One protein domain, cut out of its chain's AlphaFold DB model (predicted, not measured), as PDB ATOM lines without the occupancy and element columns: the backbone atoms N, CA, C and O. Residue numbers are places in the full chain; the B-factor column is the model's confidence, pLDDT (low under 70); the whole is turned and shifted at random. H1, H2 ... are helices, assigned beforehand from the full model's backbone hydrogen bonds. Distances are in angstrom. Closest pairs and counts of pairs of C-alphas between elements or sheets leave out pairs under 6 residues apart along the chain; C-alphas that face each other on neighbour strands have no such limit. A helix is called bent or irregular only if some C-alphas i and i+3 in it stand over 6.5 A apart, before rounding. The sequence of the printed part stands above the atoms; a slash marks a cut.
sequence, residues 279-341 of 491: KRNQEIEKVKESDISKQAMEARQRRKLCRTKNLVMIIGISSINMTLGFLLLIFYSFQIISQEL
ATOM      1  N   LYS A 279      19.387 -79.002 -16.817       88.69
ATOM      2  CA  LYS A 279      17.946 -78.822 -16.603       88.69
ATOM      3  C   LYS A 279      17.646 -78.385 -15.165       88.69
ATOM      4  O   LYS A 279      16.864 -77.460 -14.971       88.69
ATOM      5  N   ARG A 280      18.319 -78.978 -14.171       86.19
ATOM      6  CA  ARG A 280      18.171 -78.574 -12.758       86.19
ATOM      7  C   ARG A 280      18.667 -77.151 -12.514       86.19
ATOM      8  O   ARG A 280      17.984 -76.385 -11.846       86.19
ATOM      9  N   ASN A 281      19.801 -76.766 -13.100       90.00
ATOM     10  CA  ASN A 281      20.323 -75.404 -12.955       90.00
ATOM     11  C   ASN A 281      19.382 -74.360 -13.578       90.00
ATOM     12  O   ASN A 281      19.149 -73.316 -12.974       90.00
ATOM     13  N   GLN A 282      18.767 -74.679 -14.720       91.50
ATOM     14  CA  GLN A 282      17.782 -73.805 -15.359       91.50
ATOM     15  C   GLN A 282      16.486 -73.672 -14.538       91.50
ATOM     16  O   GLN A 282      15.887 -72.599 -14.500       91.50
ATOM     17  N   GLU A 283      16.035 -74.736 -13.868       92.12
ATOM     18  CA  GLU A 283      14.880 -74.664 -12.963       92.12
ATOM     19  C   GLU A 283      15.191 -73.830 -11.710       92.12
ATOM     20  O   GLU A 283      14.368 -73.007 -11.312       92.12
ATOM     21  N   ILE A 284      16.392 -73.958 -11.137       92.81
ATOM     22  CA  ILE A 284      16.829 -73.144  -9.988       92.81
ATOM     23  C   ILE A 284      16.893 -71.655 -10.354       92.81
ATOM     24  O   ILE A 284      16.506 -70.805  -9.551       92.81
ATOM     25  N   GLU A 285      17.357 -71.325 -11.560       92.88
ATOM     26  CA  GLU A 285      17.420 -69.941 -12.039       92.88
ATOM     27  C   GLU A 285      16.022 -69.344 -12.251       92.88
ATOM     28  O   GLU A 285      15.746 -68.246 -11.768       92.88
ATOM     29  N   LYS A 286      15.092 -70.115 -12.834       94.00
ATOM     30  CA  LYS A 286      13.681 -69.711 -12.975       94.00
ATOM     31  C   LYS A 286      12.992 -69.477 -11.630       94.00
ATOM     32  O   LYS A 286      12.212 -68.535 -11.497       94.00
ATOM     33  N   VAL A 287      13.267 -70.316 -10.628       94.31
ATOM     34  CA  VAL A 287      12.709 -70.129  -9.279       94.31
ATOM     35  C   VAL A 287      13.241 -68.833  -8.662       94.31
ATOM     36  O   VAL A 287      12.439 -68.022  -8.197       94.31
ATOM     37  N   LYS A 288      14.553 -68.573  -8.757       95.00
ATOM     38  CA  LYS A 288      15.165 -67.329  -8.257       95.00
ATOM     39  C   LYS A 288      14.599 -66.083  -8.934       95.00
ATOM     40  O   LYS A 288      14.285 -65.113  -8.248       95.00
ATOM     41  N   GLU A 289      14.428 -66.109 -10.253       94.06
ATOM     42  CA  GLU A 289      13.825 -64.998 -10.996       94.06
ATOM     43  C   GLU A 289      12.373 -64.748 -10.550       94.06
ATOM     44  O   GLU A 289      11.972 -63.604 -10.313       94.06
ATOM     45  N   SER A 290      11.604 -65.820 -10.335       93.06
ATOM     46  CA  SER A 290      10.224 -65.715  -9.850       93.06
ATOM     47  C   SER A 290      10.130 -65.137  -8.432       93.06
ATOM     48  O   SER A 290       9.217 -64.358  -8.148       93.06
ATOM     49  N   ASP A 291      11.084 -65.457  -7.554       94.75
ATOM     50  CA  ASP A 291      11.122 -64.947  -6.183       94.75
ATOM     51  C   ASP A 291      11.520 -63.467  -6.143       94.75
ATOM     52  O   ASP A 291      10.894 -62.680  -5.427       94.75
ATOM     53  N   ILE A 292      12.484 -63.056  -6.975       94.44
ATOM     54  CA  ILE A 292      12.871 -61.644  -7.130       94.44
ATOM     55  C   ILE A 292      11.688 -60.825  -7.667       94.44
ATOM     56  O   ILE A 292      11.387 -59.747  -7.144       94.44
ATOM     57  N   SER A 293      10.964 -61.351  -8.660       92.44
ATOM     58  CA  SER A 293       9.770 -60.705  -9.218       92.44
ATOM     59  C   SER A 293       8.647 -60.557  -8.182       92.44
ATOM     60  O   SER A 293       8.089 -59.465  -8.008       92.44
ATOM     61  N   LYS A 294       8.356 -61.611  -7.406       94.50
ATOM     62  CA  LYS A 294       7.375 -61.549  -6.306       94.50
ATOM     63  C   LYS A 294       7.771 -60.527  -5.245       94.50
ATOM     64  O   LYS A 294       6.928 -59.732  -4.825       94.50
ATOM     65  N   GLN A 295       9.043 -60.500  -4.851       94.88
ATOM     66  CA  GLN A 295       9.551 -59.539  -3.875       94.88
ATOM     67  C   GLN A 295       9.429 -58.093  -4.385       94.88
ATOM     68  O   GLN A 295       9.029 -57.198  -3.634       94.88
ATOM     69  N   ALA A 296       9.711 -57.857  -5.669       91.56
ATOM     70  CA  ALA A 296       9.536 -56.550  -6.297       91.56
ATOM     71  C   ALA A 296       8.060 -56.112  -6.312       91.56
ATOM     72  O   ALA A 296       7.747 -54.958  -5.994       91.56
ATOM     73  N   MET A 297       7.135 -57.029  -6.618       91.50
ATOM     74  CA  MET A 297       5.696 -56.759  -6.571       91.50
ATOM     75  C   MET A 297       5.199 -56.449  -5.155       91.50
ATOM     76  O   MET A 297       4.446 -55.488  -4.969       91.50
ATOM     77  N   GLU A 298       5.645 -57.195  -4.145       95.69
ATOM     78  CA  GLU A 298       5.265 -56.941  -2.753       95.69
ATOM     79  C   GLU A 298       5.779 -55.573  -2.276       95.69
ATOM     80  O   GLU A 298       5.038 -54.793  -1.668       95.69
ATOM     81  N   ALA A 299       7.018 -55.212  -2.625       92.38
ATOM     82  CA  ALA A 299       7.565 -53.891  -2.329       92.38
ATOM     83  C   ALA A 299       6.754 -52.766  -3.003       92.38
ATOM     84  O   ALA A 299       6.486 -51.734  -2.372       92.38
ATOM     85  N   ARG A 300       6.300 -52.965  -4.252       87.19
ATOM     86  CA  ARG A 300       5.388 -52.033  -4.948       87.19
ATOM     87  C   ARG A 300       4.054 -51.898  -4.196       87.19
ATOM     88  O   ARG A 300       3.581 -50.776  -4.006       87.19
ATOM     89  N   GLN A 301       3.470 -52.997  -3.714       92.88
ATOM     90  CA  GLN A 301       2.220 -52.966  -2.939       92.88
ATOM     91  C   GLN A 301       2.377 -52.270  -1.580       92.88
ATOM     92  O   GLN A 301       1.560 -51.410  -1.240       92.88
ATOM     93  N   ARG A 302       3.453 -52.550  -0.833       93.62
ATOM     94  CA  ARG A 302       3.741 -51.880   0.451       93.62
ATOM     95  C   ARG A 302       3.904 -50.368   0.280       93.62
ATOM     96  O   ARG A 302       3.377 -49.600   1.084       93.62
ATOM     97  N   ARG A 303       4.556 -49.920  -0.802       86.88
ATOM     98  CA  ARG A 303       4.650 -48.486  -1.139       86.88
ATOM     99  C   ARG A 303       3.277 -47.863  -1.393       86.88
ATOM    100  O   ARG A 303       3.010 -46.785  -0.863       86.88
ATOM    101  N   LYS A 304       2.399 -48.533  -2.150       88.94
ATOM    102  CA  LYS A 304       1.019 -48.064  -2.382       88.94
ATOM    103  C   LYS A 304       0.247 -47.936  -1.067       88.94
ATOM    104  O   LYS A 304      -0.352 -46.895  -0.822       88.94
ATOM    105  N   LEU A 305       0.342 -48.935  -0.188       94.25
ATOM    106  CA  LEU A 305      -0.321 -48.910   1.119       94.25
ATOM    107  C   LEU A 305       0.165 -47.741   1.996       94.25
ATOM    108  O   LEU A 305      -0.652 -47.029   2.579       94.25
ATOM    109  N   CYS A 306       1.480 -47.501   2.055       91.19
ATOM    110  CA  CYS A 306       2.042 -46.358   2.783       91.19
ATOM    111  C   CYS A 306       1.561 -45.016   2.216       91.19
ATOM    112  O   CYS A 306       1.221 -44.117   2.987       91.19
ATOM    113  N   ARG A 307       1.479 -44.882   0.884       90.00
ATOM    114  CA  ARG A 307       0.950 -43.671   0.236       90.00
ATOM    115  C   ARG A 307      -0.503 -43.427   0.630       90.00
ATOM    116  O   ARG A 307      -0.809 -42.328   1.093       90.00
ATOM    117  N   THR A 308      -1.357 -44.444   0.547       90.94
ATOM    118  CA  THR A 308      -2.768 -44.332   0.940       90.94
ATOM    119  C   THR A 308      -2.918 -43.989   2.420       90.94
ATOM    120  O   THR A 308      -3.706 -43.111   2.766       90.94
ATOM    121  N   LYS A 309      -2.126 -44.612   3.302       96.44
ATOM    122  CA  LYS A 309      -2.142 -44.310   4.743       96.44
ATOM    123  C   LYS A 309      -1.795 -42.844   5.024       96.44
ATOM    124  O   LYS A 309      -2.485 -42.201   5.814       96.44
ATOM    125  N   ASN A 310      -0.771 -42.309   4.359       92.56
ATOM    126  CA  ASN A 310      -0.386 -40.903   4.501       92.56
ATOM    127  C   ASN A 310      -1.479 -39.959   3.979       92.56
ATOM    128  O   ASN A 310      -1.784 -38.972   4.639       92.56
ATOM    129  N   LEU A 311      -2.116 -40.284   2.851       93.00
ATOM    130  CA  LEU A 311      -3.212 -39.483   2.298       93.00
ATOM    131  C   LEU A 311      -4.420 -39.432   3.250       93.00
ATOM    132  O   LEU A 311      -4.929 -38.355   3.543       93.00
ATOM    133  N   VAL A 312      -4.835 -40.580   3.795       95.62
ATOM    134  CA  VAL A 312      -5.932 -40.652   4.779       95.62
ATOM    135  C   VAL A 312      -5.605 -39.833   6.030       95.62
ATOM    136  O   VAL A 312      -6.463 -39.117   6.542       95.62
ATOM    137  N   MET A 313      -4.355 -39.880   6.497       96.56
ATOM    138  CA  MET A 313      -3.903 -39.066   7.627       96.56
ATOM    139  C   MET A 313      -3.983 -37.562   7.320       96.56
ATOM    140  O   MET A 313      -4.461 -36.800   8.159       96.56
ATOM    141  N   ILE A 314      -3.575 -37.132   6.121       92.75
ATOM    142  CA  ILE A 314      -3.665 -35.726   5.690       92.75
ATOM    143  C   ILE A 314      -5.126 -35.269   5.628       92.75
ATOM    144  O   ILE A 314      -5.438 -34.189   6.125       92.75
ATOM    145  N   ILE A 315      -6.032 -36.098   5.100       91.50
ATOM    146  CA  ILE A 315      -7.478 -35.813   5.081       91.50
ATOM    147  C   ILE A 315      -8.022 -35.660   6.513       91.50
ATOM    148  O   ILE A 315      -8.780 -34.729   6.799       91.50
ATOM    149  N   GLY A 316      -7.594 -36.528   7.436       94.06
ATOM    150  CA  GLY A 316      -7.953 -36.434   8.852       94.06
ATOM    151  C   GLY A 316      -7.487 -35.124   9.494       94.06
ATOM    152  O   GLY A 316      -8.279 -34.434  10.131       94.06
ATOM    153  N   ILE A 317      -6.230 -34.727   9.266       90.31
ATOM    154  CA  ILE A 317      -5.682 -33.456   9.774       90.31
ATOM    155  C   ILE A 317      -6.394 -32.258   9.131       90.31
ATOM    156  O   ILE A 317      -6.724 -31.295   9.824       90.31
ATOM    157  N   SER A 318      -6.705 -32.339   7.835       92.06
ATOM    158  CA  SER A 318      -7.452 -31.307   7.108       92.06
ATOM    159  C   SER A 318      -8.857 -31.084   7.654       92.06
ATOM    160  O   SER A 318      -9.379 -29.978   7.540       92.06
ATOM    161  N   SER A 319      -9.459 -32.110   8.253       86.88
ATOM    162  CA  SER A 319     -10.777 -32.001   8.881       86.88
ATOM    163  C   SER A 319     -10.729 -31.219  10.200       86.88
ATOM    164  O   SER A 319     -11.735 -30.648  10.607       86.88
ATOM    165  N   ILE A 320      -9.566 -31.173  10.861       92.75
ATOM    166  CA  ILE A 320      -9.347 -30.430  12.112       92.75
ATOM    167  C   ILE A 320      -8.897 -28.998  11.811       92.75
ATOM    168  O   ILE A 320      -9.350 -28.050  12.448       92.75
ATOM    169  N   ASN A 321      -7.993 -28.836  10.843       91.06
ATOM    170  CA  ASN A 321      -7.469 -27.540  10.443       91.06
ATOM    171  C   ASN A 321      -7.278 -27.492   8.924       91.06
ATOM    172  O   ASN A 321      -6.363 -28.106   8.369       91.06
ATOM    173  N   MET A 322      -8.142 -26.716   8.270       79.06
ATOM    174  CA  MET A 322      -8.206 -26.608   6.817       79.06
ATOM    175  C   MET A 322      -6.912 -26.047   6.206       79.06
ATOM    176  O   MET A 322      -6.464 -26.549   5.178       79.06
ATOM    177  N   THR A 323      -6.263 -25.064   6.841       81.19
ATOM    178  CA  THR A 323      -5.020 -24.471   6.309       81.19
ATOM    179  C   THR A 323      -3.829 -25.412   6.469       81.19
ATOM    180  O   THR A 323      -3.034 -25.565   5.539       81.19
ATOM    181  N   LEU A 324      -3.728 -26.105   7.607       84.75
ATOM    182  CA  LEU A 324      -2.665 -27.085   7.845       84.75
ATOM    183  C   LEU A 324      -2.805 -28.313   6.934       84.75
ATOM    184  O   LEU A 324      -1.818 -28.757   6.348       84.75
ATOM    185  N   GLY A 325      -4.021 -28.848   6.792       90.19
ATOM    186  CA  GLY A 325      -4.288 -29.970   5.891       90.19
ATOM    187  C   GLY A 325      -3.948 -29.645   4.442       90.19
ATOM    188  O   GLY A 325      -3.348 -30.464   3.751       90.19
ATOM    189  N   PHE A 326      -4.246 -28.418   4.017       81.44
ATOM    190  CA  PHE A 326      -3.900 -27.939   2.688       81.44
ATOM    191  C   PHE A 326      -2.380 -27.839   2.466       81.44
ATOM    192  O   PHE A 326      -1.870 -28.350   1.468       81.44
ATOM    193  N   LEU A 327      -1.630 -27.263   3.414       84.12
ATOM    194  CA  LEU A 327      -0.163 -27.222   3.340       84.12
ATOM    195  C   LEU A 327       0.442 -28.631   3.274       84.12
ATOM    196  O   LEU A 327       1.323 -28.892   2.455       84.12
ATOM    197  N   LEU A 328      -0.055 -29.560   4.094       89.81
ATOM    198  CA  LEU A 328       0.391 -30.956   4.078       89.81
ATOM    199  C   LEU A 328       0.066 -31.655   2.754       89.81
ATOM    200  O   LEU A 328       0.878 -32.445   2.275       89.81
ATOM    201  N   LEU A 329      -1.077 -31.343   2.139       88.88
ATOM    202  CA  LEU A 329      -1.447 -31.864   0.825       88.88
ATOM    203  C   LEU A 329      -0.504 -31.353  -0.273       88.88
ATOM    204  O   LEU A 329      -0.085 -32.138  -1.126       88.88
ATOM    205  N   ILE A 330      -0.110 -30.074  -0.226       80.81
ATOM    206  CA  ILE A 330       0.907 -29.518  -1.131       80.81
ATOM    207  C   ILE A 330       2.237 -30.251  -0.951       80.81
ATOM    208  O   ILE A 330       2.788 -30.758  -1.928       80.81
ATOM    209  N   PHE A 331       2.744 -30.352   0.282       84.69
ATOM    210  CA  PHE A 331       4.010 -31.043   0.548       84.69
ATOM    211  C   PHE A 331       3.970 -32.507   0.100       84.69
ATOM    212  O   PHE A 331       4.937 -33.005  -0.474       84.69
ATOM    213  N   TYR A 332       2.847 -33.190   0.314       93.00
ATOM    214  CA  TYR A 332       2.652 -34.565  -0.130       93.00
ATOM    215  C   TYR A 332       2.635 -34.692  -1.659       93.00
ATOM    216  O   TYR A 332       3.250 -35.608  -2.203       93.00
ATOM    217  N   SER A 333       2.009 -33.744  -2.359       83.75
ATOM    218  CA  SER A 333       2.010 -33.687  -3.828       83.75
ATOM    219  C   SER A 333       3.427 -33.482  -4.372       83.75
ATOM    220  O   SER A 333       3.856 -34.214  -5.262       83.75
ATOM    221  N   PHE A 334       4.200 -32.571  -3.768       80.94
ATOM    222  CA  PHE A 334       5.619 -32.398  -4.094       80.94
ATOM    223  C   PHE A 334       6.421 -33.679  -3.860       80.94
ATOM    224  O   PHE A 334       7.213 -34.052  -4.717       80.94
ATOM    225  N   GLN A 335       6.196 -34.391  -2.752       85.94
ATOM    226  CA  GLN A 335       6.889 -35.656  -2.489       85.94
ATOM    227  C   GLN A 335       6.570 -36.736  -3.527       85.94
ATOM    228  O   GLN A 335       7.470 -37.492  -3.894       85.94
ATOM    229  N   ILE A 336       5.326 -36.822  -4.009       83.62
ATOM    230  CA  ILE A 336       4.960 -37.754  -5.086       83.62
ATOM    231  C   ILE A 336       5.735 -37.407  -6.356       83.62
ATOM    232  O   ILE A 336       6.417 -38.274  -6.898       83.62
ATOM    233  N   ILE A 337       5.705 -36.136  -6.761       80.62
ATOM    234  CA  ILE A 337       6.388 -35.658  -7.969       80.62
ATOM    235  C   ILE A 337       7.903 -35.874  -7.856       80.62
ATOM    236  O   ILE A 337       8.534 -36.372  -8.783       80.62
ATOM    237  N   SER A 338       8.502 -35.568  -6.702       79.81
ATOM    238  CA  SER A 338       9.927 -35.810  -6.469       79.81
ATOM    239  C   SER A 338      10.276 -37.295  -6.536       79.81
ATOM    240  O   SER A 338      11.315 -37.635  -7.093       79.81
ATOM    241  N   GLN A 339       9.436 -38.195  -6.014       81.00
ATOM    242  CA  GLN A 339       9.668 -39.643  -6.122       81.00
ATOM    243  C   GLN A 339       9.554 -40.148  -7.562       81.00
ATOM    244  O   GLN A 339      10.292 -41.050  -7.942       81.00
ATOM    245  N   GLU A 340       8.643 -39.577  -8.344       76.94
ATOM    246  CA  GLU A 340       8.450 -39.921  -9.754       76.94
ATOM    247  C   GLU A 340       9.635 -39.460 -10.608       76.94
ATOM    248  O   GLU A 340      10.128 -40.213 -11.440       76.94
ATOM    249  N   LEU A 341      10.178 -38.277 -10.310       71.81
ATOM    250  CA  LEU A 341      11.390 -37.757 -10.947       71.81
ATOM    251  C   LEU A 341      12.668 -38.489 -10.510       71.81
ATOM    252  O   LEU A 341      13.631 -38.549 -11.271       71.81
TER     253      LEU A 341
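AT A GLANCE: This is residues 279 to 341 of the 491 residues of an uncharacterized protein of Cryptococcus gattii serotype B (strain WM276 / ATCC MYA-4071) (UniProt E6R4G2). One very long helix, H1, makes the length of the printed part, and after its last residue, Ile 320, the backbone folds back into a shorter helix, H2, the two forming a narrow V with very unequal arms. The first part of the long arm, residues 279 to 306, sticks out alone. The printed part has 63 residues with two named helices, H1 then H2, and no named strand; the class is all helix. It is extended, with a radius of gyration of the C-alphas of 19.1 A, and it spans 63 by 23 by 6 A.

IN THESE COORDINATES: H1 holds residues 279 to 320 and measures 62.5 A from its first C-alpha, at (17.946, -78.822, -16.603), to its last, at (-9.347, -30.430, 12.112). H2 holds residues 322 to 341 and measures 28.7 A, ending with C-alpha 341 at (11.390, -37.757, -10.947). Neither helix is bent.

HOW THE PARTS SIT: H1 and H2 touch, with 12 pairs of C-alphas within 8 A. The closest C-alphas of the two are those of Ser 318 and Gly 325, 3.6 A apart. H1 touches H2 with residues 311 to 319 alone, and H2 touches H1 with residues 324 to 329 alone. Their lines stand at a shallow tilt of 22 degrees and they run opposite ways, a helical hairpin. Their centres are 21.9 A apart. In H2 every O i to N i+4 pair is within hydrogen-bond range; in H1 37 of 38 are.

THE WHOLE: The outline is a rod, and the two C-alphas farthest apart, those of Lys 279 and Asn 321, are 63.3 A apart. Without residues 279 to 306, which stand free, the body has 35 residues and spans 32 by 18 by 5 A. The link from H1 to H2 is tight, with 1 residue between them. The printed part has no cut. The mean pLDDT of the printed part is 89.4, that of H1 is 92 and that of H2 is 83; no printed residue is under 70.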